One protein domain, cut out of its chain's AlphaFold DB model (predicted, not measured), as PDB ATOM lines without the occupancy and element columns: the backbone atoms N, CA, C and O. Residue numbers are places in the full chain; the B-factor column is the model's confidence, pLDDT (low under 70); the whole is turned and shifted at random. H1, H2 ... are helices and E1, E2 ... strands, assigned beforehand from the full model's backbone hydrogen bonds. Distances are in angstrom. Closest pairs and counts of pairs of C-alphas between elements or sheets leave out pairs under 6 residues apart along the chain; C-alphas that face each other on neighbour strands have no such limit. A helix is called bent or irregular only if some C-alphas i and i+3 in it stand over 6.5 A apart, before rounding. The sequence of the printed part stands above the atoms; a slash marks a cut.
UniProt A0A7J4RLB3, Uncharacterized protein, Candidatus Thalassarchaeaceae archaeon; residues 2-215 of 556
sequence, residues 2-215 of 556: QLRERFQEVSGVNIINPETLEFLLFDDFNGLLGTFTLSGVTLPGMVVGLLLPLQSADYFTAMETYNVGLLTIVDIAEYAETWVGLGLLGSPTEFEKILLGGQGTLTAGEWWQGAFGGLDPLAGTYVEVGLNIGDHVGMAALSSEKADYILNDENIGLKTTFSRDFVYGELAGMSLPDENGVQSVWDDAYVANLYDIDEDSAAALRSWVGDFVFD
ATOM      1  N   GLN A   2    -155.765  63.209  97.570       83.12
ATOM      2  CA  GLN A   2    -156.322  62.857  96.254       83.12
ATOM      3  C   GLN A   2    -155.332  61.940  95.508       83.12
ATOM      4  O   GLN A   2    -154.135  61.998  95.781       83.12
ATOM      5  N   LEU A   3    -155.802  61.092  94.581       84.75
ATOM      6  CA  LEU A   3    -154.969  60.119  93.844       84.75
ATOM      7  C   LEU A   3    -153.681  60.744  93.283       84.75
ATOM      8  O   LEU A   3    -152.602  60.199  93.479       84.75
ATOM      9  N   ARG A   4    -153.797  61.934  92.691       88.75
ATOM     10  CA  ARG A   4    -152.676  62.722  92.168       88.75
ATOM     11  C   ARG A   4    -151.606  63.055  93.207       88.75
ATOM     12  O   ARG A   4    -150.428  62.962  92.897       88.75
ATOM     13  N   GLU A   5    -152.005  63.471  94.408       87.31
ATOM     14  CA  GLU A   5    -151.058  63.826  95.476       87.31
ATOM     15  C   GLU A   5    -150.282  62.591  95.926       87.31
ATOM     16  O   GLU A   5    -149.073  62.670  96.098       87.31
ATOM     17  N   ARG A   6    -150.972  61.446  96.044       87.06
ATOM     18  CA  ARG A   6    -150.332  60.167  96.371       87.06
ATOM     19  C   ARG A   6    -149.358  59.748  95.278       87.06
ATOM     20  O   ARG A   6    -148.225  59.431  95.590       87.06
ATOM     21  N   PHE A   7    -149.786  59.785  94.015       88.50
ATOM     22  CA  PHE A   7    -148.939  59.399  92.887       88.50
ATOM     23  C   PHE A   7    -147.691  60.273  92.793       88.50
ATOM     24  O   PHE A   7    -146.591  59.745  92.750       88.50
ATOM     25  N   GLN A   8    -147.838  61.596  92.883       90.19
ATOM     26  CA  GLN A   8    -146.694  62.504  92.872       90.19
ATOM     27  C   GLN A   8    -145.741  62.278  94.056       90.19
ATOM     28  O   GLN A   8    -144.535  62.447  93.897       90.19
ATOM     29  N   GLU A   9    -146.265  61.945  95.237       86.38
ATOM     30  CA  GLU A   9    -145.452  61.684  96.430       86.38
ATOM     31  C   GLU A   9    -144.607  60.413  96.288       86.38
ATOM     32  O   GLU A   9    -143.457  60.418  96.719       86.38
ATOM     33  N   VAL A  10    -145.152  59.366  95.661       84.31
ATOM     34  CA  VAL A  10    -144.490  58.053  95.573       84.31
ATOM     35  C   VAL A  10    -143.644  57.877  94.313       84.31
ATOM     36  O   VAL A  10    -142.542  57.352  94.390       84.31
ATOM     37  N   SER A  11    -144.097  58.374  93.157       85.38
ATOM     38  CA  SER A  11    -143.361  58.241  91.890       85.38
ATOM     39  C   SER A  11    -142.516  59.465  91.543       85.38
ATOM     40  O   SER A  11    -141.712  59.421  90.619       85.38
ATOM     41  N   GLY A  12    -142.724  60.601  92.219       86.75
ATOM     42  CA  GLY A  12    -142.150  61.890  91.814       86.75
ATOM     43  C   GLY A  12    -142.812  62.505  90.569       86.75
ATOM     44  O   GLY A  12    -142.531  63.659  90.233       86.75
ATOM     45  N   VAL A  13    -143.738  61.790  89.917       89.69
ATOM     46  CA  VAL A  13    -144.374  62.194  88.659       89.69
ATOM     47  C   VAL A  13    -145.673  62.952  88.916       89.69
ATOM     48  O   VAL A  13    -146.602  62.470  89.560       89.69
ATOM     49  N   ASN A  14    -145.790  64.159  88.359       90.56
ATOM     50  CA  ASN A  14    -146.983  64.992  88.517       90.56
ATOM     51  C   ASN A  14    -147.825  65.043  87.234       90.56
ATOM     52  O   ASN A  14    -147.568  65.855  86.343       90.56
ATOM     53  N   ILE A  15    -148.889  64.239  87.184       90.50
ATOM     54  CA  ILE A  15    -149.896  64.277  86.116       90.50
ATOM     55  C   ILE A  15    -151.074  65.140  86.568       90.50
ATOM     56  O   ILE A  15    -151.787  64.823  87.518       90.50
ATOM     57  N   ILE A  16    -151.258  66.279  85.898       88.69
ATOM     58  CA  ILE A  16    -152.256  67.286  86.292       88.69
ATOM     59  C   ILE A  16    -153.673  66.854  85.906       88.69
ATOM     60  O   ILE A  16    -154.612  67.146  86.649       88.69
ATOM     61  N   ASN A  17    -153.826  66.205  84.748       90.81
ATOM     62  CA  ASN A  17    -155.122  65.770  84.245       90.81
ATOM     63  C   ASN A  17    -155.560  64.481  84.972       90.81
ATOM     64  O   ASN A  17    -154.882  63.464  84.829       90.81
ATOM     65  N   PRO A  18    -156.672  64.502  85.730       88.00
ATOM     66  CA  PRO A  18    -157.144  63.325  86.452       88.00
ATOM     67  C   PRO A  18    -157.566  62.185  85.518       88.00
ATOM     68  O   PRO A  18    -157.317  61.042  85.861       88.00
ATOM     69  N   GLU A  19    -158.132  62.468  84.341       90.75
ATOM     70  CA  GLU A  19    -158.516  61.426  83.373       90.75
ATOM     71  C   GLU A  19    -157.280  60.715  82.815       90.75
ATOM     72  O   GLU A  19    -157.267  59.496  82.703       90.75
ATOM     73  N   THR A  20    -156.209  61.464  82.534       91.38
ATOM     74  CA  THR A  20    -154.924  60.896  82.099       91.38
ATOM     75  C   THR A  20    -154.281  60.049  83.192       91.38
ATOM     76  O   THR A  20    -153.720  59.003  82.895       91.38
ATOM     77  N   LEU A  21    -154.354  60.485  84.454       90.94
ATOM     78  CA  LEU A  21    -153.807  59.728  85.579       90.94
ATOM     79  C   LEU A  21    -154.603  58.444  85.850       90.94
ATOM     80  O   LEU A  21    -154.001  57.405  86.098       90.94
ATOM     81  N   GLU A  22    -155.935  58.515  85.800       89.50
ATOM     82  CA  GLU A  22    -156.812  57.345  85.931       89.50
ATOM     83  C   GLU A  22    -156.572  56.352  84.789       89.50
ATOM     84  O   GLU A  22    -156.375  55.173  85.052       89.50
ATOM     85  N   PHE A  23    -156.487  56.828  83.542       90.31
ATOM     86  CA  PHE A  23    -156.169  55.983  82.387       90.31
ATOM     87  C   PHE A  23    -154.790  55.324  82.520       90.31
ATOM     88  O   PHE A  23    -154.669  54.112  82.387       90.31
ATOM     89  N   LEU A  24    -153.753  56.109  82.841       89.94
ATOM     90  CA  LEU A  24    -152.396  55.594  83.026       89.94
ATOM     91  C   LEU A  24    -152.350  54.486  84.078       89.94
ATOM     92  O   LEU A  24    -151.640  53.510  83.885       89.94
ATOM     93  N   LEU A  25    -153.036  54.646  85.209       88.00
ATOM     94  CA  LEU A  25    -152.922  53.693  86.309       88.00
ATOM     95  C   LEU A  25    -153.864  52.499  86.161       88.00
ATOM     96  O   LEU A  25    -153.447  51.389  86.473       88.00
ATOM     97  N   PHE A  26    -155.098  52.715  85.708       88.31
ATOM     98  CA  PHE A  26    -156.205  51.776  85.910       88.31
ATOM     99  C   PHE A  26    -156.965  51.392  84.643       88.31
ATOM    100  O   PHE A  26    -157.959  50.683  84.760       88.31
ATOM    101  N   ASP A  27    -156.569  51.857  83.456       89.19
ATOM    102  CA  ASP A  27    -157.190  51.342  82.234       89.19
ATOM    103  C   ASP A  27    -156.996  49.821  82.153       89.19
ATOM    104  O   ASP A  27    -155.884  49.324  82.330       89.19
ATOM    105  N   ASP A  28    -158.077  49.086  81.888       79.88
ATOM    106  CA  ASP A  28    -158.078  47.619  81.955       79.88
ATOM    107  C   ASP A  28    -157.067  46.988  80.979       79.88
ATOM    108  O   ASP A  28    -156.505  45.929  81.265       79.88
ATOM    109  N   PHE A  29    -156.816  47.656  79.846       78.00
ATOM    110  CA  PHE A  29    -155.999  47.143  78.743       78.00
ATOM    111  C   PHE A  29    -154.668  47.866  78.567       78.00
ATOM    112  O   PHE A  29    -153.759  47.312  77.959       78.00
ATOM    113  N   ASN A  30    -154.579  49.115  79.029       81.12
ATOM    114  CA  ASN A  30    -153.404  49.956  78.838       81.12
ATOM    115  C   ASN A  30    -152.771  50.426  80.143       81.12
ATOM    116  O   ASN A  30    -151.650  50.917  80.123       81.12
ATOM    117  N   GLY A  31    -153.469  50.314  81.270       86.81
ATOM    118  CA  GLY A  31    -153.019  50.856  82.540       86.81
ATOM    119  C   GLY A  31    -151.818  50.098  83.098       86.81
ATOM    120  O   GLY A  31    -151.672  48.890  82.916       86.81
ATOM    121  N   LEU A  32    -150.979  50.796  83.860       85.38
ATOM    122  CA  LEU A  32    -149.844  50.211  84.570       85.38
ATOM    123  C   LEU A  32    -150.288  49.090  85.524       85.38
ATOM    124  O   LEU A  32    -149.628  48.059  85.616       85.38
ATOM    125  N   LEU A  33    -151.417  49.280  86.211       83.19
ATOM    126  CA  LEU A  33    -152.010  48.289  87.117       83.19
ATOM    127  C   LEU A  33    -153.107  47.455  86.440       83.19
ATOM    128  O   LEU A  33    -153.775  46.673  87.112       83.19
ATOM    129  N   GLY A  34    -153.299  47.646  85.134       80.19
ATOM    130  CA  GLY A  34    -154.130  46.799  84.293       80.19
ATOM    131  C   GLY A  34    -153.335  45.622  83.735       80.19
ATOM    132  O   GLY A  34    -152.257  45.259  84.226       80.19
ATOM    133  N   THR A  35    -153.860  45.031  82.670       78.06
ATOM    134  CA  THR A  35    -153.281  43.842  82.045       78.06
ATOM    135  C   THR A  35    -153.141  44.009  80.541       78.06
ATOM    136  O   THR A  35    -153.970  44.646  79.903       78.06
ATOM    137  N   PHE A  36    -152.109  43.399  79.963       76.00
ATOM    138  CA  PHE A  36    -151.864  43.385  78.523       76.00
ATOM    139  C   PHE A  36    -151.797  41.954  78.015       76.00
ATOM    140  O   PHE A  36    -151.053  41.142  78.561       76.00
ATOM    141  N   THR A  37    -152.512  41.661  76.932       74.94
ATOM    142  CA  THR A  37    -152.419  40.365  76.254       74.94
ATOM    143  C   THR A  37    -151.374  40.427  75.144       74.94
ATOM    144  O   THR A  37    -151.560  41.128  74.147       74.94
ATOM    145  N   LEU A  38    -150.292  39.664  75.291       68.12
ATOM    146  CA  LEU A  38    -149.274  39.463  74.264       68.12
ATOM    147  C   LEU A  38    -149.369  38.030  73.742       68.12
ATOM    148  O   LEU A  38    -149.142  37.083  74.487       68.12
ATOM    149  N   SER A  39    -149.721  37.876  72.463       68.06
ATOM    150  CA  SER A  39    -149.805  36.566  71.796       68.06
ATOM    151  C   SER A  39    -150.619  35.512  72.569       68.06
ATOM    152  O   SER A  39    -150.282  34.337  72.559       68.06
ATOM    153  N   GLY A  40    -151.696  35.937  73.245       67.62
ATOM    154  CA  GLY A  40    -152.571  35.059  74.034       67.62
ATOM    155  C   GLY A  40    -152.226  34.949  75.523       67.62
ATOM    156  O   GLY A  40    -153.030  34.404  76.269       67.62
ATOM    157  N   VAL A  41    -151.103  35.516  75.976       71.44
ATOM    158  CA  VAL A  41    -150.718  35.552  77.396       71.44
ATOM    159  C   VAL A  41    -151.048  36.916  77.990       71.44
ATOM    160  O   VAL A  41    -150.523  37.934  77.537       71.44
ATOM    161  N   THR A  42    -151.893  36.953  79.017       76.00
ATOM    162  CA  THR A  42    -152.218  38.185  79.745       76.00
ATOM    163  C   THR A  42    -151.220  38.424  80.869       76.00
ATOM    164  O   THR A  42    -151.088  37.612  81.776       76.00
ATOM    165  N   LEU A  43    -150.520  39.554  80.827       75.25
ATOM    166  CA  LEU A  43    -149.432  39.904  81.736       75.25
ATOM    167  C   LEU A  43    -149.670  41.279  82.396       75.25
ATOM    168  O   LEU A  43    -150.401  42.106  81.843       75.25
ATOM    169  N   PRO A  44    -149.039  41.573  83.550       76.25
ATOM    170  CA  PRO A  44    -149.146  42.880  84.203       76.25
ATOM    171  C   PRO A  44    -148.694  44.048  83.313       76.25
ATOM    172  O   PRO A  44    -147.611  44.015  82.713       76.25
ATOM    173  N   GLY A  45    -149.494  45.119  83.271       78.94
ATOM    174  CA  GLY A  45    -149.279  46.246  82.360       78.94
ATOM    175  C   GLY A  45    -148.002  47.047  82.596       78.94
ATOM    176  O   GLY A  45    -147.380  47.486  81.630       78.94
ATOM    177  N   MET A  46    -147.525  47.154  83.840       81.81
ATOM    178  CA  MET A  46    -146.231  47.787  84.139       81.81
ATOM    179  C   MET A  46    -145.067  47.158  83.367       81.81
ATOM    180  O   MET A  46    -144.179  47.878  82.920       81.81
ATOM    181  N   VAL A  47    -145.060  45.836  83.177       77.25
ATOM    182  CA  VAL A  47    -143.962  45.147  82.483       77.25
ATOM    183  C   VAL A  47    -144.192  45.166  80.976       77.25
ATOM    184  O   VAL A  47    -143.332  45.615  80.220       77.25
ATOM    185  N   VAL A  48    -145.365  44.715  80.532       74.56
ATOM    186  CA  VAL A  48    -145.621  44.472  79.104       74.56
ATOM    187  C   VAL A  48    -146.089  45.709  78.358       74.56
ATOM    188  O   VAL A  48    -145.673  45.934  77.228       74.56
ATOM    189  N   GLY A  49    -146.914  46.535  78.990       75.12
ATOM    190  CA  GLY A  49    -147.457  47.751  78.394       75.12
ATOM    191  C   GLY A  49    -146.526  48.954  78.419       75.12
ATOM    192  O   GLY A  49    -146.738  49.919  77.684       75.12
ATOM    193  N   LEU A  50    -145.511  48.929  79.286       84.44
ATOM    194  CA  LEU A  50    -144.571  50.032  79.454       84.44
ATOM    195  C   LEU A  50    -143.126  49.586  79.223       84.44
ATOM    196  O   LEU A  50    -142.508  50.036  78.267       84.44
ATOM    197  N   LEU A  51    -142.563  48.722  80.069       84.12
ATOM    198  CA  LEU A  51    -141.118  48.465  80.042       84.12
ATOM    199  C   LEU A  51    -140.649  47.737  78.771       84.12
ATOM    200  O   LEU A  51    -139.640  48.140  78.193       84.12
ATOM    201  N   LEU A  52    -141.376  46.717  78.300       78.12
ATOM    202  CA  LEU A  52    -141.004  45.964  77.091       78.12
ATOM    203  C   LEU A  52    -140.958  46.839  75.814       78.12
ATOM    204  O   LEU A  52    -139.915  46.853  75.158       78.12
ATOM    205  N   PRO A  53    -141.999  47.624  75.456       76.75
ATOM    206  CA  PRO A  53    -141.942  48.537  74.310       76.75
ATOM    207  C   PRO A  53    -140.785  49.542  74.385       76.75
ATOM    208  O   PRO A  53    -140.150  49.853  73.373       76.75
ATOM    209  N   LEU A  54    -140.473  50.028  75.590       81.75
ATOM    210  CA  LEU A  54    -139.400  50.999  75.797       81.75
ATOM    211  C   LEU A  54    -138.001  50.397  75.597       81.75
ATOM    212  O   LEU A  54    -137.107  51.113  75.140       81.75
ATOM    213  N   GLN A  55    -137.809  49.096  75.851       76.50
ATOM    214  CA  GLN A  55    -136.563  48.399  75.496       76.50
ATOM    215  C   GLN A  55    -136.332  48.376  73.979       76.50
ATOM    216  O   GLN A  55    -135.204  48.558  73.523       76.50
ATOM    217  N   SER A  56    -137.404  48.269  73.193       76.38
ATOM    218  CA  SER A  56    -137.379  48.377  71.726       76.38
ATOM    219  C   SER A  56    -137.299  49.825  71.218       76.38
ATOM    220  O   SER A  56    -137.468  50.082  70.027       76.38
ATOM    221  N   ALA A  57    -137.038  50.782  72.115       79.00
ATOM    222  CA  ALA A  57    -137.005  52.218  71.859       79.00
ATOM    223  C   ALA A  57    -138.313  52.810  71.295       79.00
ATOM    224  O   ALA A  57    -138.289  53.879  70.675       79.00
ATOM    225  N   ASP A  58    -139.462  52.176  71.553       84.25
ATOM    226  CA  ASP A  58    -140.772  52.657  71.106       84.25
ATOM    227  C   ASP A  58    -141.409  53.666  72.084       84.25
ATOM    228  O   ASP A  58    -142.507  53.498  72.619       84.25
ATOM    229  N   TYR A  59    -140.690  54.761  72.337       84.50
ATOM    230  CA  TYR A  59    -141.150  55.837  73.224       84.50
ATOM    231  C   TYR A  59    -142.367  56.587  72.668       84.50
ATOM    232  O   TYR A  59    -143.141  57.165  73.431       84.50
ATOM    233  N   PHE A  60    -142.527  56.621  71.342       86.62
ATOM    234  CA  PHE A  60    -143.583  57.395  70.694       86.62
ATOM    235  C   PHE A  60    -144.952  56.744  70.897       86.62
ATOM    236  O   PHE A  60    -145.884  57.430  71.314       86.62
ATOM    237  N   THR A  61    -145.049  55.424  70.713       85.56
ATOM    238  CA  THR A  61    -146.285  54.678  70.984       85.56
ATOM    239  C   THR A  61    -146.702  54.804  72.449       85.56
ATOM    240  O   THR A  61    -147.877  55.030  72.732       85.56
ATOM    241  N   ALA A  62    -145.755  54.755  73.393       85.38
ATOM    242  CA  ALA A  62    -146.053  54.960  74.812       85.38
ATOM    243  C   ALA A  62    -146.597  56.376  75.091       85.38
ATOM    244  O   ALA A  62    -147.589  56.540  75.801       85.38
ATOM    245  N   MET A  63    -145.996  57.413  74.495       90.00
ATOM    246  CA  MET A  63    -146.491  58.789  74.619       90.00
ATOM    247  C   MET A  63    -147.909  58.959  74.061       90.00
ATOM    248  O   MET A  63    -148.716  59.657  74.677       90.00
ATOM    249  N   GLU A  64    -148.216  58.341  72.917       89.69
ATOM    250  CA  GLU A  64    -149.561  58.366  72.330       89.69
ATOM    251  C   GLU A  64    -150.571  57.604  73.192       89.69
ATOM    252  O   GLU A  64    -151.648  58.131  73.466       89.69
ATOM    253  N   THR A  65    -150.198  56.414  73.669       87.25
ATOM    254  CA  THR A  65    -151.049  55.547  74.497       87.25
ATOM    255  C   THR A  65    -151.449  56.256  75.784       87.25
ATOM    256  O   THR A  65    -152.631  56.433  76.059       87.25
ATOM    257  N   TYR A  66    -150.470  56.741  76.549       87.12
ATOM    258  CA  TYR A  66    -150.714  57.357  77.853       87.12
ATOM    259  C   TYR A  66    -151.049  58.851  77.778       87.12
ATOM    260  O   TYR A  66    -151.386  59.454  78.795       87.12
ATOM    261  N   ASN A  67    -150.958  59.466  76.594       90.00
ATOM    262  CA  ASN A  67    -151.190  60.893  76.370       90.00
ATOM    263  C   ASN A  67    -150.355  61.797  77.308       90.00
ATOM    264  O   ASN A  67    -150.852  62.765  77.896       90.00
ATOM    265  N   VAL A  68    -149.067  61.470  77.462       91.25
ATOM    266  CA  VAL A  68    -148.094  62.224  78.274       91.25
ATOM    267  C   VAL A  68    -146.814  62.525  77.487       91.25
ATOM    268  O   VAL A  68    -146.567  61.988  76.410       91.25
ATOM    269  N   GLY A  69    -145.992  63.442  78.004       91.06
ATOM    270  CA  GLY A  69    -144.725  63.816  77.371       91.06
ATOM    271  C   GLY A  69    -143.616  62.781  77.582       91.06
ATOM    272  O   GLY A  69    -143.655  62.005  78.531       91.06
ATOM    273  N   LEU A  70    -142.571  62.843  76.747       89.06
ATOM    274  CA  LEU A  70    -141.421  61.931  76.804       89.06
ATOM    275  C   LEU A  70    -140.774  61.853  78.193       89.06
ATOM    276  O   LEU A  70    -140.512  60.764  78.682       89.06
ATOM    277  N   LEU A  71    -140.537  63.002  78.837       90.06
ATOM    278  CA  LEU A  71    -139.930  63.031  80.174       90.06
ATOM    279  C   LEU A  71    -140.815  62.319  81.201       90.06
ATOM    280  O   LEU A  71    -140.313  61.564  82.015       90.06
ATOM    281  N   THR A  72    -142.136  62.480  81.098       90.56
ATOM    282  CA  THR A  72    -143.092  61.785  81.962       90.56
ATOM    283  C   THR A  72    -143.060  60.272  81.739       90.56
ATOM    284  O   THR A  72    -143.098  59.539  82.715       90.56
ATOM    285  N   ILE A  73    -142.946  59.799  80.491       90.00
ATOM    286  CA  ILE A  73    -142.762  58.363  80.202       90.00
ATOM    287  C   ILE A  73    -141.473  57.833  80.830       90.00
ATOM    288  O   ILE A  73    -141.499  56.768  81.434       90.00
ATOM    289  N   VAL A  74    -140.368  58.575  80.716       87.81
ATOM    290  CA  VAL A  74    -139.081  58.184  81.313       87.81
ATOM    291  C   VAL A  74    -139.184  58.104  82.837       87.81
ATOM    292  O   VAL A  74    -138.799  57.087  83.403       87.81
ATOM    293  N   ASP A  75    -139.768  59.113  83.488       89.56
ATOM    294  CA  ASP A  75    -139.913  59.129  84.949       89.56
ATOM    295  C   ASP A  75    -140.831  57.985  85.445       89.56
ATOM    296  O   ASP A  75    -140.567  57.356  86.468       89.56
ATOM    297  N   ILE A  76    -141.904  57.669  84.705       89.62
ATOM    298  CA  ILE A  76    -142.787  56.530  85.016       89.62
ATOM    299  C   ILE A  76    -142.052  55.201  84.809       89.62
ATOM    300  O   ILE A  76    -142.231  54.280  85.605       89.62
ATOM    301  N   ALA A  77    -141.236  55.085  83.760       88.06
ATOM    302  CA  ALA A  77    -140.447  53.887  83.499       88.06
ATOM    303  C   ALA A  77    -139.404  53.649  84.596       88.06
ATOM    304  O   ALA A  77    -139.245  52.512  85.021       88.06
ATOM    305  N   GLU A  78    -138.754  54.698  85.106       88.06
ATOM    306  CA  GLU A  78    -137.837  54.601  86.250       88.06
ATOM    307  C   GLU A  78    -138.570  54.120  87.516       88.06
ATOM    308  O   GLU A  78    -138.102  53.212  88.203       88.06
ATOM    309  N   TYR A  79    -139.769  54.645  87.784       87.94
ATOM    310  CA  TYR A  79    -140.609  54.166  88.888       87.94
ATOM    311  C   TYR A  79    -141.024  52.691  88.722       87.94
ATOM    312  O   TYR A  79    -140.883  51.898  89.650       87.94
ATOM    313  N   ALA A  80    -141.508  52.297  87.541       87.44
ATOM    314  CA  ALA A  80    -141.954  50.929  87.287       87.44
ATOM    315  C   ALA A  80    -140.788  49.924  87.304       87.44
ATOM    316  O   ALA A  80    -140.899  48.860  87.905       87.44
ATOM    317  N   GLU A  81    -139.661  50.260  86.675       86.69
ATOM    318  CA  GLU A  81    -138.480  49.397  86.599       86.69
ATOM    319  C   GLU A  81    -137.871  49.150  87.978       86.69
ATOM    320  O   GLU A  81    -137.540  48.006  88.299       86.69
ATOM    321  N   THR A  82    -137.789  50.187  88.814       87.06
ATOM    322  CA  THR A  82    -137.270  50.041  90.177       87.06
ATOM    323  C   THR A  82    -138.168  49.162  91.042       87.06
ATOM    324  O   THR A  82    -137.646  48.374  91.826       87.06
ATOM    325  N   TRP A  83    -139.494  49.192  90.865       86.50
ATOM    326  CA  TRP A  83    -140.374  48.265  91.584       86.50
ATOM    327  C   TRP A  83    -140.256  46.820  91.087       86.50
ATOM    328  O   TRP A  83    -140.155  45.899  91.898       86.50
ATOM    329  N   VAL A  84    -140.243  46.613  89.761       82.81
ATOM    330  CA  VAL A  84    -140.027  45.281  89.159       82.81
ATOM    331  C   VAL A  84    -138.664  44.720  89.577       82.81
ATOM    332  O   VAL A  84    -138.514  43.509  89.737       82.81
ATOM    333  N   GLY A  85    -137.687  45.599  89.808       82.00
ATOM    334  CA  GLY A  85    -136.390  45.260  90.374       82.00
ATOM    335  C   GLY A  85    -135.407  44.693  89.351       82.00
ATOM    336  O   GLY A  85    -134.586  43.854  89.717       82.00
ATOM    337  N   LEU A  86    -135.466  45.133  88.085       75.81
ATOM    338  CA  LEU A  86    -134.538  44.664  87.040       75.81
ATOM    339  C   LEU A  86    -133.115  45.239  87.213       75.81
ATOM    340  O   LEU A  86    -132.163  44.708  86.642       75.81
ATOM    341  N   GLY A  87    -132.953  46.299  88.012       75.38
ATOM    342  CA  GLY A  87    -131.669  46.945  88.298       75.38
ATOM    343  C   GLY A  87    -131.092  47.752  87.127       75.38
ATOM    344  O   GLY A  87    -129.896  48.047  87.120       75.38
ATOM    345  N   LEU A  88    -131.913  48.077  86.127       78.44
ATOM    346  CA  LEU A  88    -131.531  48.743  84.882       78.44
ATOM    347  C   LEU A  88    -131.518  50.270  85.007       78.44
ATOM    348  O   LEU A  88    -130.626  50.916  84.453       78.44
ATOM    349  N   LEU A  89    -132.499  50.853  85.700       79.50
ATOM    350  CA  LEU A  89    -132.676  52.303  85.835       79.50
ATOM    351  C   LEU A  89    -132.462  52.782  87.276       79.50
ATOM    352  O   LEU A  89    -132.105  53.941  87.477       79.50
ATOM    353  N   GLY A  90    -132.575  51.899  88.273       77.81
ATOM    354  CA  GLY A  90    -132.277  52.244  89.662       77.81
ATOM    355  C   GLY A  90    -132.140  51.052  90.610       77.81
ATOM    356  O   GLY A  90    -132.074  49.895  90.205       77.81
ATOM    357  N   SER A  91    -132.047  51.346  91.911       80.12
ATOM    358  CA  SER A  91    -132.081  50.307  92.952       80.12
ATOM    359  C   SER A  91    -133.513  49.801  93.147       80.12
ATOM    360  O   SER A  91    -134.421  50.630  93.082       80.12
ATOM    361  N   PRO A  92    -133.723  48.502  93.434       83.00
ATOM    362  CA  PRO A  92    -135.053  47.966  93.696       83.00
ATOM    363  C   PRO A  92    -135.811  48.737  94.789       83.00
ATOM    364  O   PRO A  92    -135.230  49.082  95.823       83.00
ATOM    365  N   THR A  93    -137.098  48.996  94.559       85.62
ATOM    366  CA  THR A  93    -138.007  49.739  95.449       85.62
ATOM    367  C   THR A  93    -139.240  48.906  95.809       85.62
ATOM    368  O   THR A  93    -139.423  47.777  95.353       85.62
ATOM    369  N   GLU A  94    -140.094  49.448  96.677       86.25
ATOM    370  CA  GLU A  94    -141.337  48.811  97.106       86.25
ATOM    371  C   GLU A  94    -142.530  49.640  96.618       86.25
ATOM    372  O   GLU A  94    -142.498  50.862  96.690       86.25
ATOM    373  N   PHE A  95    -143.602  48.988  96.170       84.50
ATOM    374  CA  PHE A  95    -144.813  49.657  95.704       84.50
ATOM    375  C   PHE A  95    -145.679  50.099  96.874       84.50
ATOM    376  O   PHE A  95    -146.098  49.294  97.711       84.50
ATOM    377  N   GLU A  96    -146.016  51.380  96.916       86.19
ATOM    378  CA  GLU A  96    -146.836  51.960  97.962       86.19
ATOM    379  C   GLU A  96    -148.317  51.629  97.748       86.19
ATOM    380  O   GLU A  96    -149.035  52.257  96.961       86.19
ATOM    381  N   LYS A  97    -148.840  50.710  98.571       83.94
ATOM    382  CA  LYS A  97    -150.257  50.292  98.556       83.94
ATOM    383  C   LYS A  97    -151.231  51.453  98.758       83.94
ATOM    384  O   LYS A  97    -152.424  51.329  98.471       83.94
ATOM    385  N   ILE A  98    -150.743  52.599  99.238       82.19
ATOM    386  CA  ILE A  98    -151.529  53.822  99.376       82.19
ATOM    387  C   ILE A  98    -152.141  54.273  98.047       82.19
ATOM    388  O   ILE A  98    -153.214  54.876  98.084       82.19
ATOM    389  N   LEU A  99    -151.537  53.953  96.894       80.56
ATOM    390  CA  LEU A  99    -152.102  54.237  95.569       80.56
ATOM    391  C   LEU A  99    -153.467  53.569  95.368       80.56
ATOM    392  O   LEU A  99    -154.387  54.200  94.844       80.56
ATOM    393  N   LEU A 100    -153.636  52.368  95.919       81.25
ATOM    394  CA  LEU A 100    -154.867  51.572  95.885       81.25
ATOM    395  C   LEU A 100    -155.761  51.775  97.118       81.25
ATOM    396  O   LEU A 100    -156.784  51.121  97.278       81.25
ATOM    397  N   GLY A 101    -155.399  52.704  98.008       77.31
ATOM    398  CA  GLY A 101    -156.135  52.950  99.254       77.31
ATOM    399  C   GLY A 101    -155.784  52.001 100.405       77.31
ATOM    400  O   GLY A 101    -156.446  52.054 101.441       77.31
ATOM    401  N   GLY A 102    -154.738  51.184 100.254       81.25
ATOM    402  CA  GLY A 102    -154.169  50.349 101.311       81.25
ATOM    403  C   GLY A 102    -153.173  51.087 102.220       81.25
ATOM    404  O   GLY A 102    -153.006  52.306 102.148       81.25
ATOM    405  N   GLN A 103    -152.497  50.328 103.087       81.12
ATOM    406  CA  GLN A 103    -151.411  50.803 103.954       81.12
ATOM    407  C   GLN A 103    -150.148  49.959 103.750       81.12
ATOM    408  O   GLN A 103    -150.245  48.759 103.500       81.12
ATOM    409  N   GLY A 104    -148.981  50.584 103.920       86.06
ATOM    410  CA  GLY A 104    -147.681  49.933 103.754       86.06
ATOM    411  C   GLY A 104    -147.234  49.838 102.297       86.06
ATOM    412  O   GLY A 104    -147.768  50.519 101.417       86.06
ATOM    413  N   THR A 105    -146.246  48.986 102.077       88.50
ATOM    414  CA  THR A 105    -145.525  48.796 100.820       88.50
ATOM    415  C   THR A 105    -145.512  47.315 100.420       88.50
ATOM    416  O   THR A 105    -145.979  46.464 101.188       88.50
ATOM    417  N   LEU A 106    -145.095  47.007  99.190       88.12
ATOM    418  CA  LEU A 106    -144.988  45.643  98.662       88.12
ATOM    419  C   LEU A 106    -143.884  45.557  97.609       88.12
ATOM    420  O   LEU A 106    -143.931  46.274  96.613       88.12
ATOM    421  N   THR A 107    -142.924  44.659  97.772       87.75
ATOM    422  CA  THR A 107    -141.955  44.352  96.705       87.75
ATOM    423  C   THR A 107    -142.607  43.542  95.577       87.75
ATOM    424  O   THR A 107    -143.611  42.860  95.792       87.75
ATOM    425  N   ALA A 108    -142.032  43.559  94.370       85.06
ATOM    426  CA  ALA A 108    -142.507  42.702  93.276       85.06
ATOM    427  C   ALA A 108    -142.417  41.200  93.617       85.06
ATOM    428  O   ALA A 108    -143.289  40.423  93.229       85.06
ATOM    429  N   GLY A 109    -141.407  40.793  94.397       85.56
ATOM    430  CA  GLY A 109    -141.262  39.416  94.878       85.56
ATOM    431  C   GLY A 109    -142.398  38.991  95.811       85.56
ATOM    432  O   GLY A 109    -143.021  37.957  95.579       85.56
ATOM    433  N   GLU A 110    -142.725  39.815  96.811       88.38
ATOM    434  CA  GLU A 110    -143.846  39.555  97.727       88.38
ATOM    435  C   GLU A 110    -145.199  39.586  97.004       88.38
ATOM    436  O   GLU A 110    -146.097  38.809  97.332       88.38
ATOM    437  N   TRP A 111    -145.356  40.471  96.012       89.31
ATOM    438  CA  TRP A 111    -146.535  40.492  95.149       89.31
ATOM    439  C   TRP A 111    -146.698  39.163  94.414       89.31
ATOM    440  O   TRP A 111    -147.751  38.535  94.522       89.31
ATOM    441  N   TRP A 112    -145.642  38.705  93.735       89.38
ATOM    442  CA  TRP A 112    -145.666  37.452  92.988       89.38
ATOM    443  C   TRP A 112    -145.932  36.252  93.899       89.38
ATOM    444  O   TRP A 112    -146.826  35.462  93.621       89.38
ATOM    445  N   GLN A 113    -145.233  36.143  95.032       91.00
ATOM    446  CA  GLN A 113    -145.436  35.058  96.000       91.00
ATOM    447  C   GLN A 113    -146.855  35.056  96.594       91.00
ATOM    448  O   GLN A 113    -147.394  33.995  96.893       91.00
ATOM    449  N   GLY A 114    -147.477  36.224  96.782       90.00
ATOM    450  CA  GLY A 114    -148.868  36.321  97.233       90.00
ATOM    451  C   GLY A 114    -149.889  35.954  96.152       90.00
ATOM    452  O   GLY A 114    -150.854  35.247  96.437       90.00
ATOM    453  N   ALA A 115    -149.671  36.415  94.921       90.88
ATOM    454  CA  ALA A 115    -150.597  36.231  93.807       90.88
ATOM    455  C   ALA A 115    -150.477  34.854  93.128       90.88
ATOM    456  O   ALA A 115    -151.439  34.395  92.521       90.88
ATOM    457  N   PHE A 116    -149.322  34.184  93.228       93.19
ATOM    458  CA  PHE A 116    -149.037  32.943  92.502       93.19
ATOM    459  C   PHE A 116    -150.064  31.844  92.795       93.19
ATOM    460  O   PHE A 116    -150.720  31.363  91.880       93.19
ATOM    461  N   GLY A 117    -150.262  31.484  94.064       91.31
ATOM    462  CA  GLY A 117    -151.266  30.493  94.476       91.31
ATOM    463  C   GLY A 117    -152.442  31.085  95.250       91.31
ATOM    464  O   GLY A 117    -153.139  30.349  95.943       91.31
ATOM    465  N   GLY A 118    -152.634  32.404  95.186       91.25
ATOM    466  CA  GLY A 118    -153.592  33.145  96.003       91.25
ATOM    467  C   GLY A 118    -154.223  34.317  95.254       91.25
ATOM    468  O   GLY A 118    -154.059  34.472  94.047       91.25
ATOM    469  N   LEU A 119    -154.990  35.139  95.969       89.69
ATOM    470  CA  LEU A 119    -155.508  36.388  95.410       89.69
ATOM    471  C   LEU A 119    -154.380  37.417  95.322       89.69
ATOM    472  O   LEU A 119    -153.566  37.518  96.240       89.69
ATOM    473  N   ASP A 120    -154.396  38.228  94.268       86.88
ATOM    474  CA  ASP A 120    -153.519  39.384  94.129       86.88
ATOM    475  C   ASP A 120    -153.575  40.250  95.404       86.88
ATOM    476  O   ASP A 120    -154.649  40.765  95.746       86.88
ATOM    477  N   PRO A 121    -152.442  40.461  96.106       83.75
ATOM    478  CA  PRO A 121    -152.380  41.323  97.285       83.75
ATOM    479  C   PRO A 121    -152.797  42.780  97.026       83.75
ATOM    480  O   PRO A 121    -153.023  43.523  97.988       83.75
ATOM    481  N   LEU A 122    -152.845  43.203  95.758       82.12
ATOM    482  CA  LEU A 122    -153.214  44.545  95.321       82.12
ATOM    483  C   LEU A 122    -154.674  44.621  94.847       82.12
ATOM    484  O   LEU A 122    -155.431  45.429  95.388       82.12
ATOM    485  N   ALA A 123    -155.084  43.790  93.882       79.75
ATOM    486  CA  ALA A 123    -156.433  43.827  93.305       79.75
ATOM    487  C   ALA A 123    -157.477  42.969  94.047       79.75
ATOM    488  O   ALA A 123    -158.679  43.217  93.932       79.75
ATOM    489  N   GLY A 124    -157.052  41.970  94.829       83.31
ATOM    490  CA  GLY A 124    -157.957  41.044  95.518       83.31
ATOM    491  C   GLY A 124    -158.669  40.050  94.592       83.31
ATOM    492  O   GLY A 124    -159.689  39.479  94.981       83.31
ATOM    493  N   THR A 125    -158.150  39.847  93.382       85.94
ATOM    494  CA  THR A 125    -158.625  38.890  92.369       85.94
ATOM    495  C   THR A 125    -157.496  37.941  91.975       85.94
ATOM    496  O   THR A 125    -156.334  38.226  92.249       85.94
ATOM    497  N   TYR A 126    -157.801  36.809  91.343       88.44
ATOM    498  CA  TYR A 126    -156.754  35.944  90.788       88.44
ATOM    499  C   TYR A 126    -156.088  36.608  89.578       88.44
ATOM    500  O   TYR A 126    -156.760  37.287  88.801       88.44
ATOM    501  N   VAL A 127    -154.775  36.424  89.446       85.94
ATOM    502  CA  VAL A 127    -154.004  36.893  88.287       85.94
ATOM    503  C   VAL A 127    -153.984  35.818  87.202       85.94
ATOM    504  O   VAL A 127    -153.865  34.636  87.508       85.94
ATOM    505  N   GLU A 128    -154.031  36.222  85.932       82.50
ATOM    506  CA  GLU A 128    -154.065  35.301  84.775       82.50
ATOM    507  C   GLU A 128    -152.735  34.567  84.507       82.50
ATOM    508  O   GLU A 128    -152.635  33.764  83.589       82.50
ATOM    509  N   VAL A 129    -151.721  34.828  85.332       85.62
ATOM    510  CA  VAL A 129    -150.396  34.189  85.305       85.62
ATOM    511  C   VAL A 129    -150.140  33.275  86.502       85.62
ATOM    512  O   VAL A 129    -149.068  32.682  86.594       85.62
ATOM    513  N   GLY A 130    -151.076  33.204  87.452       90.00
ATOM    514  CA  GLY A 130    -150.966  32.380  88.657       90.00
ATOM    515  C   GLY A 130    -151.533  30.976  88.453       90.00
ATOM    516  O   GLY A 130    -151.971  30.621  87.367       90.00
ATOM    517  N   LEU A 131    -151.580  30.186  89.525       94.44
ATOM    518  CA  LEU A 131    -152.109  28.817  89.519       94.44
ATOM    519  C   LEU A 131    -153.630  28.759  89.348       94.44
ATOM    520  O   LEU A 131    -154.176  27.802  88.813       94.44
ATOM    521  N   ASN A 132    -154.336  29.784  89.827       92.75
ATOM    522  CA  ASN A 132    -155.797  29.837  89.819       92.75
ATOM    523  C   ASN A 132    -156.328  30.386  88.484       92.75
ATOM    524  O   ASN A 132    -156.962  31.443  88.459       92.75
ATOM    525  N   ILE A 133    -156.061  29.673  87.388       88.88
ATOM    526  CA  ILE A 133    -156.465  30.031  86.020       88.88
ATOM    527  C   ILE A 133    -157.302  28.923  85.369       88.88
ATOM    528  O   ILE A 133    -157.272  27.773  85.799       88.88
ATOM    529  N   GLY A 134    -158.078  29.277  84.341       87.00
ATOM    530  CA  GLY A 134    -158.879  28.319  83.570       87.00
ATOM    531  C   GLY A 134    -159.848  27.501  84.430       87.00
ATOM    532  O   GLY A 134    -160.628  28.055  85.208       87.00
ATOM    533  N   ASP A 135    -159.787  26.178  84.295       89.50
ATOM    534  CA  ASP A 135    -160.622  25.252  85.067       89.50
ATOM    535  C   ASP A 135    -160.160  25.101  86.529       89.50
ATOM    536  O   ASP A 135    -160.915  24.587  87.350       89.50
ATOM    537  N   HIS A 136    -158.977  25.620  86.883       92.25
ATOM    538  CA  HIS A 136    -158.385  25.546  88.222       92.25
ATOM    539  C   HIS A 136    -158.635  26.787  89.095       92.25
ATOM    540  O   HIS A 136    -158.096  26.906  90.198       92.25
ATOM    541  N   VAL A 137    -159.470  27.730  88.646       92.44
ATOM    542  CA  VAL A 137    -159.799  28.941  89.414       92.44
ATOM    543  C   VAL A 137    -160.383  28.583  90.787       92.44
ATOM    544  O   VAL A 137    -161.476  28.030  90.900       92.44
ATOM    545  N   GLY A 138    -159.673  28.975  91.845       91.06
ATOM    546  CA  GLY A 138    -160.071  28.763  93.236       91.06
ATOM    547  C   GLY A 138    -159.692  27.397  93.811       91.06
ATOM    548  O   GLY A 138    -160.077  27.121  94.947       91.06
ATOM    549  N   MET A 139    -158.968  26.565  93.057       92.06
ATOM    550  CA  MET A 139    -158.474  25.265  93.517       92.06
ATOM    551  C   MET A 139    -157.195  25.397  94.346       92.06
ATOM    552  O   MET A 139    -157.066  24.737  95.370       92.06
ATOM    553  N   ALA A 140    -156.280  26.291  93.957       93.50
ATOM    554  CA  ALA A 140    -155.029  26.488  94.679       93.50
ATOM    555  C   ALA A 140    -155.179  27.507  95.816       93.50
ATOM    556  O   ALA A 140    -155.713  28.608  95.627       93.50
ATOM    557  N   ALA A 141    -154.645  27.167  96.990       90.94
ATOM    558  CA  ALA A 141    -154.638  28.034  98.168       90.94
ATOM    559  C   ALA A 141    -153.271  28.018  98.868       90.94
ATOM    560  O   ALA A 141    -153.110  27.473  99.962       90.94
ATOM    561  N   LEU A 142    -152.271  28.641  98.241       94.62
ATOM    562  CA  LEU A 142    -150.903  28.671  98.764       94.62
ATOM    563  C   LEU A 142    -150.656  29.888  99.667       94.62
ATOM    564  O   LEU A 142    -151.117  30.995  99.386       94.62
ATOM    565  N   SER A 143    -149.874  29.701 100.737       93.38
ATOM    566  CA  SER A 143    -149.267  30.834 101.450       93.38
ATOM    567  C   SER A 143    -148.097  31.400 100.644       93.38
ATOM    568  O   SER A 143    -147.492  30.689  99.839       93.38
ATOM    569  N   SER A 144    -147.717  32.654 100.903       91.69
ATOM    570  CA  SER A 144    -146.531  33.251 100.273       91.69
ATOM    571  C   SER A 144    -145.253  32.464 100.567       91.69
ATOM    572  O   SER A 144    -144.410  32.350  99.687       91.69
ATOM    573  N   GLU A 145    -145.122  31.863 101.759       93.38
ATOM    574  CA  GLU A 145    -143.963  31.014 102.073       93.38
ATOM    575  C   GLU A 145    -143.960  29.728 101.239       93.38
ATOM    576  O   GLU A 145    -142.907  29.281 100.794       93.38
ATOM    577  N   LYS A 146    -145.134  29.130 101.004       95.50
ATOM    578  CA  LYS A 146    -145.240  27.915 100.189       95.50
ATOM    579  C   LYS A 146    -145.022  28.210  98.703       95.50
ATOM    580  O   LYS A 146    -144.342  27.440  98.035       95.50
ATOM    581  N   ALA A 147    -145.536  29.334  98.205       95.38
ATOM    582  CA  ALA A 147    -145.246  29.812  96.856       95.38
ATOM    583  C   ALA A 147    -143.745  30.081  96.667       95.38
ATOM    584  O   ALA A 147    -143.173  29.679  95.659       95.38
ATOM    585  N   ASP A 148    -143.094  30.712  97.647       94.31
ATOM    586  CA  ASP A 148    -141.647  30.928  97.624       94.31
ATOM    587  C   ASP A 148    -140.866  29.610  97.583       94.31
ATOM    588  O   ASP A 148    -139.981  29.459  96.748       94.31
ATOM    589  N   TYR A 149    -141.251  28.636  98.412       95.75
ATOM    590  CA  TYR A 149    -140.656  27.300  98.418       95.75
ATOM    591  C   TYR A 149    -140.773  26.603  97.054       95.75
ATOM    592  O   TYR A 149    -139.767  26.181  96.494       95.75
ATOM    593  N   ILE A 150    -141.976  26.555  96.468       96.69
ATOM    594  CA  ILE A 150    -142.212  25.935  95.150       96.69
ATOM    595  C   ILE A 150    -141.385  26.611  94.051       96.69
ATOM    596  O   ILE A 150    -140.912  25.959  93.126       96.69
ATOM    597  N   LEU A 151    -141.216  27.930  94.115       94.50
ATOM    598  CA  LEU A 151    -140.548  28.680  93.057       94.50
ATOM    599  C   LEU A 151    -139.027  28.714  93.213       94.50
ATOM    600  O   LEU A 151    -138.328  28.686  92.203       94.50
ATOM    601  N   ASN A 152    -138.513  28.827  94.438       94.19
ATOM    602  CA  ASN A 152    -137.131  29.225  94.704       94.19
ATOM    603  C   ASN A 152    -136.333  28.231  95.566       94.19
ATOM    604  O   ASN A 152    -135.168  28.521  95.840       94.19
ATOM    605  N   ASP A 153    -136.902  27.101  96.010       96.12
ATOM    606  CA  ASP A 153    -136.110  26.078  96.712       96.12
ATOM    607  C   ASP A 153    -134.892  25.656  95.875       96.12
ATOM    608  O   ASP A 153    -134.988  25.486  94.662       96.12
ATOM    609  N   GLU A 154    -133.737  25.491  96.521       94.56
ATOM    610  CA  GLU A 154    -132.464  25.246  95.831       94.56
ATOM    611  C   GLU A 154    -132.421  23.904  95.082       94.56
ATOM    612  O   GLU A 154    -131.652  23.774  94.130       94.56
ATOM    613  N   ASN A 155    -133.223  22.917  95.499       92.50
ATOM    614  CA  ASN A 155    -133.202  21.566  94.938       92.50
ATOM    615  C   ASN A 155    -134.430  21.269  94.078       92.50
ATOM    616  O   ASN A 155    -134.292  20.615  93.049       92.50
ATOM    617  N   ILE A 156    -135.614  21.716  94.509       95.12
ATOM    618  CA  ILE A 156    -136.886  21.411  93.834       95.12
ATOM    619  C   ILE A 156    -137.654  22.657  93.381       95.12
ATOM    620  O   ILE A 156    -138.802  22.557  92.963       95.12
ATOM    621  N   GLY A 157    -137.058  23.847  93.458       96.25
ATOM    622  CA  GLY A 157    -137.715  25.077  93.028       96.25
ATOM    623  C   GLY A 157    -137.857  25.155  91.506       96.25
ATOM    624  O   GLY A 157    -136.909  24.894  90.767       96.25
ATOM    625  N   LEU A 158    -139.011  25.600  91.011       95.19
ATOM    626  CA  LEU A 158    -139.294  25.722  89.572       95.19
ATOM    627  C   LEU A 158    -138.444  26.775  88.844       95.19
ATOM    628  O   LEU A 158    -138.382  26.771  87.621       95.19
ATOM    629  N   LYS A 159    -137.768  27.683  89.554       90.81
ATOM    630  CA  LYS A 159    -136.784  28.602  88.948       90.81
ATOM    631  C   LYS A 159    -135.367  28.034  88.923       90.81
ATOM    632  O   LYS A 159    -134.442  28.715  88.484       90.81
ATOM    633  N   THR A 160    -135.188  26.811  89.407       92.81
ATOM    634  CA  THR A 160    -133.926  26.074  89.320       92.81
ATOM    635  C   THR A 160    -133.954  25.105  88.138       92.81
ATOM    636  O   THR A 160    -134.909  25.058  87.354       92.81
ATOM    637  N   THR A 161    -132.904  24.294  88.004       89.94
ATOM    638  CA  THR A 161    -132.828  23.245  86.983       89.94
ATOM    639  C   THR A 161    -133.902  22.168  87.142       89.94
ATOM    640  O   THR A 161    -134.204  21.503  86.155       89.94
ATOM    641  N   PHE A 162    -134.522  22.044  88.324       93.62
ATOM    642  CA  PHE A 162    -135.609  21.094  88.589       93.62
ATOM    643  C   PHE A 162    -136.852  21.315  87.715       93.62
ATOM    644  O   PHE A 162    -137.619  20.387  87.479       93.62
ATOM    645  N   SER A 163    -137.037  22.521  87.166       92.31
ATOM    646  CA  SER A 163    -138.081  22.780  86.160       92.31
ATOM    647  C   SER A 163    -138.050  21.784  85.000       92.31
ATOM    648  O   SER A 163    -139.101  21.383  84.508       92.31
ATOM    649  N   ARG A 164    -136.855  21.344  84.590       90.38
ATOM    650  CA  ARG A 164    -136.686  20.362  83.518       90.38
ATOM    651  C   ARG A 164    -137.221  18.989  83.926       90.38
ATOM    652  O   ARG A 164    -137.882  18.338  83.124       90.38
ATOM    653  N   ASP A 165    -136.979  18.586  85.167       92.94
ATOM    654  CA  ASP A 165    -137.425  17.307  85.724       92.94
ATOM    655  C   ASP A 165    -138.948  17.302  85.917       92.94
ATOM    656  O   ASP A 165    -139.606  16.300  85.652       92.94
ATOM    657  N   PHE A 166    -139.518  18.447  86.312       95.69
ATOM    658  CA  PHE A 166    -140.967  18.635  86.386       95.69
ATOM    659  C   PHE A 166    -141.613  18.501  85.001       95.69
ATOM    660  O   PHE A 166    -142.585  17.769  84.843       95.69
ATOM    661  N   VAL A 167    -141.049  19.162  83.982       93.44
ATOM    662  CA  VAL A 167    -141.530  19.062  82.592       93.44
ATOM    663  C   VAL A 167    -141.388  17.636  82.059       93.44
ATOM    664  O   VAL A 167    -142.305  17.145  81.407       93.44
ATOM    665  N   TYR A 168    -140.292  16.935  82.373       93.88
ATOM    666  CA  TYR A 168    -140.176  15.505  82.069       93.88
ATOM    667  C   TYR A 168    -141.325  14.716  82.704       93.88
ATOM    668  O   TYR A 168    -141.959  13.921  82.018       93.88
ATOM    669  N   GLY A 169    -141.625  14.973  83.981       95.19
ATOM    670  CA  GLY A 169    -142.742  14.364  84.699       95.19
ATOM    671  C   GLY A 169    -144.085  14.543  83.994       95.19
ATOM    672  O   GLY A 169    -144.792  13.561  83.766       95.19
ATOM    673  N   GLU A 170    -144.408  15.774  83.590       94.69
ATOM    674  CA  GLU A 170    -145.655  16.065  82.872       94.69
ATOM    675  C   GLU A 170    -145.727  15.375  81.507       94.69
ATOM    676  O   GLU A 170    -146.770  14.833  81.147       94.69
ATOM    677  N   LEU A 171    -144.621  15.347  80.759       92.44
ATOM    678  CA  LEU A 171    -144.590  14.776  79.410       92.44
ATOM    679  C   LEU A 171    -144.529  13.244  79.408       92.44
ATOM    680  O   LEU A 171    -145.114  12.606  78.538       92.44
ATOM    681  N   ALA A 172    -143.810  12.642  80.355       92.56
ATOM    682  CA  ALA A 172    -143.618  11.197  80.427       92.56
ATOM    683  C   ALA A 172    -144.665  10.483  81.290       92.56
ATOM    684  O   ALA A 172    -144.785   9.260  81.218       92.56
ATOM    685  N   GLY A 173    -145.387  11.211  82.148       93.75
ATOM    686  CA  GLY A 173    -146.263  10.623  83.166       93.75
ATOM    687  C   GLY A 173    -145.506   9.860  84.262       93.75
ATOM    688  O   GLY A 173    -146.120   9.168  85.076       93.75
ATOM    689  N   MET A 174    -144.177   9.982  84.297       95.00
ATOM    690  CA  MET A 174    -143.274   9.312  85.230       95.00
ATOM    691  C   MET A 174    -142.192  10.291  85.680       95.00
ATOM    692  O   MET A 174    -141.721  11.105  84.891       95.00
ATOM    693  N   SER A 175    -141.747  10.193  86.930       95.00
ATOM    694  CA  SER A 175    -140.577  10.935  87.397       95.00
ATOM    695  C   SER A 175    -139.306  10.464  86.685       95.00
ATOM    696  O   SER A 175    -139.210   9.315  86.235       95.00
ATOM    697  N   LEU A 176    -138.273  11.308  86.671       94.56
ATOM    698  CA  LEU A 176    -136.923  10.798  86.444       94.56
ATOM    699  C   LEU A 176    -136.567   9.758  87.530       94.56
ATOM    700  O   LEU A 176    -137.118   9.816  88.639       94.56
ATOM    701  N   PRO A 177    -135.693   8.784  87.217       94.56
ATOM    702  CA  PRO A 177    -135.237   7.799  88.188       94.56
ATOM    703  C   PRO A 177    -134.552   8.444  89.399       94.56
ATOM    704  O   PRO A 177    -133.772   9.384  89.251       94.56
ATOM    705  N   ASP A 178    -134.820   7.913  90.593       90.81
ATOM    706  CA  ASP A 178    -134.095   8.285  91.812       90.81
ATOM    707  C   ASP A 178    -132.661   7.706  91.835       90.81
ATOM    708  O   ASP A 178    -132.220   7.020  90.913       90.81
ATOM    709  N   GLU A 179    -131.922   7.930  92.927       87.12
ATOM    710  CA  GLU A 179    -130.562   7.389  93.114       87.12
ATOM    711  C   GLU A 179    -130.482   5.847  93.039       87.12
ATOM    712  O   GLU A 179    -129.398   5.290  92.861       87.12
ATOM    713  N   ASN A 180    -131.611   5.143  93.184       88.62
ATOM    714  CA  ASN A 180    -131.711   3.688  93.071       88.62
ATOM    715  C   ASN A 180    -132.212   3.233  91.689       88.62
ATOM    716  O   ASN A 180    -132.400   2.030  91.485       88.62
ATOM    717  N   GLY A 181    -132.444   4.161  90.757       88.62
ATOM    718  CA  GLY A 181    -132.993   3.889  89.432       88.62
ATOM    719  C   GLY A 181    -134.507   3.653  89.420       88.62
ATOM    720  O   GLY A 181    -135.020   3.062  88.473       88.62
ATOM    721  N   VAL A 182    -135.234   4.056  90.466       93.38
ATOM    722  CA  VAL A 182    -136.681   3.829  90.581       93.38
ATOM    723  C   VAL A 182    -137.449   5.054  90.097       93.38
ATOM    724  O   VAL A 182    -137.240   6.159  90.592       93.38
ATOM    725  N   GLN A 183    -138.379   4.846  89.163       94.56
ATOM    726  CA  GLN A 183    -139.343   5.864  88.743       94.56
ATOM    727  C   GLN A 183    -140.644   5.764  89.544       94.56
ATOM    728  O   GLN A 183    -141.074   4.676  89.937       94.56
ATOM    729  N   SER A 184    -141.294   6.906  89.743       95.75
ATOM    730  CA  SER A 184    -142.636   7.005  90.319       95.75
ATOM    731  C   SER A 184    -143.619   7.532  89.282       95.75
ATOM    732  O   SER A 184    -143.231   8.290  88.398       95.75
ATOM    733  N   VAL A 185    -144.891   7.142  89.391       97.25
ATOM    734  CA  VAL A 185    -145.956   7.728  88.565       97.25
ATOM    735  C   VAL A 185    -146.045   9.218  88.873       97.25
ATOM    736  O   VAL A 185    -146.076   9.605  90.043       97.25
ATOM    737  N   TRP A 186    -146.065  10.039  87.827       97.12
ATOM    738  CA  TRP A 186    -146.211  11.480  87.946       97.12
ATOM    739  C   TRP A 186    -147.696  11.850  87.935       97.12
ATOM    740  O   TRP A 186    -148.335  11.933  86.886       97.12
ATOM    741  N   ASP A 187    -148.262  12.018  89.127       97.44
ATOM    742  CA  ASP A 187    -149.662  12.377  89.338       97.44
ATOM    743  C   ASP A 187    -149.823  13.490  90.392       97.44
ATOM    744  O   ASP A 187    -148.854  13.969  90.992       97.44
ATOM    745  N   ASP A 188    -151.067  13.921  90.615       97.69
ATOM    746  CA  ASP A 188    -151.388  14.993  91.568       97.69
ATOM    747  C   ASP A 188    -150.942  14.633  92.988       97.69
ATOM    748  O   ASP A 188    -150.447  15.489  93.717       97.69
ATOM    749  N   ALA A 189    -151.044  13.356  93.369       98.00
ATOM    750  CA  ALA A 189    -150.623  12.879  94.678       98.00
ATOM    751  C   ALA A 189    -149.095  12.930  94.832       98.00
ATOM    752  O   ALA A 189    -148.592  13.300  95.896       98.00
ATOM    753  N   TYR A 190    -148.339  12.583  93.792       97.50
ATOM    754  CA  TYR A 190    -146.886  12.694  93.789       97.50
ATOM    755  C   TYR A 190    -146.447  14.153  93.971       97.50
ATOM    756  O   TYR A 190    -145.673  14.450  94.882       97.50
ATOM    757  N   VAL A 191    -146.996  15.077  93.173       97.69
ATOM    758  CA  VAL A 191    -146.654  16.510  93.244       97.69
ATOM    759  C   VAL A 191    -147.127  17.148  94.557       97.69
ATOM    760  O   VAL A 191    -146.401  17.948  95.153       97.69
ATOM    761  N   ALA A 192    -148.295  16.748  95.068       97.69
ATOM    762  CA  ALA A 192    -148.791  17.162  96.379       97.69
ATOM    763  C   ALA A 192    -147.820  16.776  97.503       97.69
ATOM    764  O   ALA A 192    -147.482  17.603  98.350       97.69
ATOM    765  N   ASN A 193    -147.314  15.538  97.481       97.19
ATOM    766  CA  ASN A 193    -146.326  15.066  98.451       97.19
ATOM    767  C   ASN A 193    -144.964  15.752  98.283       97.19
ATOM    768  O   ASN A 193    -144.307  16.031  99.286       97.19
ATOM    769  N   LEU A 194    -144.553  16.039  97.045       96.19
ATOM    770  CA  LEU A 194    -143.281  16.697  96.739       96.19
ATOM    771  C   LEU A 194    -143.182  18.079  97.399       96.19
ATOM    772  O   LEU A 194    -142.154  18.406  97.988       96.19
ATOM    773  N   TYR A 195    -144.256  18.870  97.341       96.69
ATOM    774  CA  TYR A 195    -144.276  20.228  97.893       96.69
ATOM    775  C   TYR A 195    -145.003  20.363  99.233       96.69
ATOM    776  O   TYR A 195    -145.037  21.462  99.798       96.69
ATOM    777  N   ASP A 196    -145.566  19.275  99.765       96.94
ATOM    778  CA  ASP A 196    -146.420  19.285 100.959       96.94
ATOM    779  C   ASP A 196    -147.569  20.303 100.794       96.94
ATOM    780  O   ASP A 196    -147.662  21.313 101.501       96.94
ATOM    781  N   ILE A 197    -148.389  20.068  99.768       97.00
ATOM    782  CA  ILE A 197    -149.604  20.820  99.419       97.00
ATOM    783  C   ILE A 197    -150.775  19.850  99.222       97.00
ATOM    784  O   ILE A 197    -150.587  18.637  99.202       97.00
ATOM    785  N   ASP A 198    -151.999  20.362  99.127       96.75
ATOM    786  CA  ASP A 198    -153.163  19.539  98.797       96.75
ATOM    787  C   ASP A 198    -153.202  19.164  97.302       96.75
ATOM    788  O   ASP A 198    -152.579  19.822  96.468       96.75
ATOM    789  N   GLU A 199    -153.938  18.099  96.965       96.81
ATOM    790  CA  GLU A 199    -154.041  17.593  95.587       96.81
ATOM    791  C   GLU A 199    -154.680  18.603  94.621       96.81
ATOM    792  O   GLU A 199    -154.268  18.654  93.466       96.81
ATOM    793  N   ASP A 200    -155.606  19.459  95.073       96.75
ATOM    794  CA  ASP A 200    -156.223  20.481  94.213       96.75
ATOM    795  C   ASP A 200    -155.192  21.566  93.837       96.75
ATOM    796  O   ASP A 200    -155.075  21.957  92.672       96.75
ATOM    797  N   SER A 201    -154.380  22.011  94.806       96.94
ATOM    798  CA  SER A 201    -153.240  22.907  94.566       96.94
ATOM    799  C   SER A 201    -152.167  22.260  93.682       96.94
ATOM    800  O   SER A 201    -151.562  22.950  92.858       96.94
ATOM    801  N   ALA A 202    -151.919  20.956  93.836       97.44
ATOM    802  CA  ALA A 202    -150.978  20.219  92.997       97.44
ATOM    803  C   ALA A 202    -151.478  20.101  91.554       97.44
ATOM    804  O   ALA A 202    -150.724  20.416  90.639       97.44
ATOM    805  N   ALA A 203    -152.748  19.753  91.341       97.06
ATOM    806  CA  ALA A 203    -153.358  19.705  90.014       97.06
ATOM    807  C   ALA A 203    -153.274  21.068  89.303       97.06
ATOM    808  O   ALA A 203    -152.871  21.146  88.144       97.06
ATOM    809  N   ALA A 204    -153.564  22.159  90.024       97.00
ATOM    810  CA  ALA A 204    -153.410  23.516  89.503       97.00
ATOM    811  C   ALA A 204    -151.947  23.852  89.154       97.00
ATOM    812  O   ALA A 204    -151.688  24.500  88.143       97.00
ATOM    813  N   LEU A 205    -150.979  23.399  89.960       97.06
ATOM    814  CA  LEU A 205    -149.552  23.579  89.680       97.06
ATOM    815  C   LEU A 205    -149.105  22.812  88.432       97.06
ATOM    816  O   LEU A 205    -148.370  23.358  87.612       97.06
ATOM    817  N   ARG A 206    -149.558  21.569  88.283       96.62
ATOM    818  CA  ARG A 206    -149.254  20.724  87.127       96.62
ATOM    819  C   ARG A 206    -149.808  21.314  85.834       96.62
ATOM    820  O   ARG A 206    -149.045  21.508  84.892       96.62
ATOM    821  N   SER A 207    -151.083  21.711  85.833       94.88
ATOM    822  CA  SER A 207    -151.700  22.420  84.701       94.88
ATOM    823  C   SER A 207    -150.996  23.751  84.413       94.88
ATOM    824  O   SER A 207    -150.757  24.097  83.259       94.88
ATOM    825  N   TRP A 208    -150.561  24.482  85.443       94.75
ATOM    826  CA  TRP A 208    -149.793  25.709  85.237       94.75
ATOM    827  C   TRP A 208    -148.444  25.455  84.546       94.75
ATOM    828  O   TRP A 208    -148.068  26.222  83.662       94.75
ATOM    829  N   VAL A 209    -147.712  24.392  84.895       94.69
ATOM    830  CA  VAL A 209    -146.438  24.072  84.224       94.69
ATOM    831  C   VAL A 209    -146.658  23.500  82.819       94.69
ATOM    832  O   VAL A 209    -146.015  23.968  81.881       94.69
ATOM    833  N   GLY A 210    -147.546  22.516  82.663       91.25
ATOM    834  CA  GLY A 210    -147.809  21.854  81.380       91.25
ATOM    835  C   GLY A 210    -148.607  22.734  80.418       91.25
ATOM    836  O   GLY A 210    -148.099  23.179  79.393       91.25
ATOM    837  N   ASP A 211    -149.843  23.056  80.781       90.62
ATOM    838  CA  ASP A 211    -150.787  23.691  79.856       90.62
ATOM    839  C   ASP A 211    -150.514  25.189  79.675       90.62
ATOM    840  O   ASP A 211    -150.777  25.750  78.615       90.62
ATOM    841  N   PHE A 212    -150.021  25.883  80.707       90.19
ATOM    842  CA  PHE A 212    -149.778  27.326  80.614       90.19
ATOM    843  C   PHE A 212    -148.325  27.657  80.270       90.19
ATOM    844  O   PHE A 212    -148.067  28.321  79.264       90.19
ATOM    845  N   VAL A 213    -147.353  27.224  81.076       89.62
ATOM    846  CA  VAL A 213    -145.946  27.569  80.833       89.62
ATOM    847  C   VAL A 213    -145.425  26.881  79.573       89.62
ATOM    848  O   VAL A 213    -144.895  27.566  78.697       89.62
ATOM    849  N   PHE A 214    -145.574  25.562  79.457       88.75
ATOM    850  CA  PHE A 214    -145.012  24.808  78.339       88.75
ATOM    851  C   PHE A 214    -145.798  25.014  77.036       88.75
ATOM    852  O   PHE A 214    -145.187  25.377  76.035       88.75
ATOM    853  N   ASP A 215    -147.127  24.898  77.041       86.75
ATOM    854  CA  ASP A 215    -147.917  24.988  75.799       86.75
ATOM    855  C   ASP A 215    -148.205  26.423  75.324       86.75
ATOM    856  O   ASP A 215    -148.377  26.653  74.124       86.75
TER     857      ASP A 215
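AT A GLANCE: This is residues 2 to 215 of the 556 residues of an uncharacterized protein of Candidatus Thalassarchaeaceae archaeon (UniProt A0A7J4RLB3). Two helical lobes lie at the ends of an elongated body, with H7, H8 and the loop of residues 117 to 143 between them. One lobe groups H1 to H6, with H3, H4 and H5 packed together and the hairpin E1-E2 beside H3; the other groups H9, H10 and H11, and residues 177 to 182 stick out from it. The 214 printed residues run H1, H2, E1, E2, H3 to H11: eleven named helices and one antiparallel sheet, E1 - E2, mostly helix. The whole is compact, with a radius of gyration of the C-alphas of 19.7 A, and spans 65 by 35 by 32 A.

IN THESE COORDINATES: Find C-alpha 3 at (-154.969, 60.119, 93.844), where H1, residues 3 to 11, begins. Next come H2 at 18 to 26, strands E1 at 35 to 38 and E2 at 41 to 44, H3 at 45 to 55, 14.6 A long, H4 at 59 to 66, and H5 at 70 to 84, 20.8 A long. H3 is irregular, but only just: C-alphas 49 and 52 are 6.8 A apart. Read on to H6 at 97 to 100, H7 at 108 to 116, H8 at 144 to 152, H9 at 162 to 172, 15.1 A long, and H10 at 188 to 195. H11, residues 199 to 215, is 22.0 A long and ends at C-alpha 215, (-147.917, 24.988, 75.799).

HOW THE PARTS SIT: H1 touches H6, closest at the C-alphas of Arg 6 and Leu 99, 6.2 A. H2 and H4 only just touch, with 3 pairs of C-alphas within 8 A, closest Leu 24 and Tyr 66, 5.7 A. In the hairpin E1 and E2, look for N 36 and O 43 at 2.9 A, within hydrogen-bond range. H3 and H4 form a helical hairpin at a shallow tilt of 22 degrees, opposite ways; their closest C-alphas are Leu 50 and Ala 62, 6.9 A. H5 touches H3 at Met 46 and Ala 80, the closest C-alphas, 6.2 A. H7 touches H8, about perpendicular at 79 degrees, closest at the C-alphas of Gln 113 and Ser 144, 4.8 A. H11 touches H9, closest C-alphas Glu 170 and Gly 210, 6.4 A, and with residues 199 to 206 alone H10, closest Ala 192 and Ala 202, 5.1 A. Every O i to N i+4 pair is within hydrogen-bond range in H1, H2, H4, H5, H7, H8, H9 and H10, against 4 of 7 in H3 and 10 of 13 in H11; H6 is too short for such a pair.

THE WHOLE: The C-alphas of Ile 16 and Asn 180, farthest apart, are 67.2 A apart. The printed part has no cut; the long links are H5 to H6, H7 to H8 and H9 to H10. Residues 38 to 40 have pLDDT under 70.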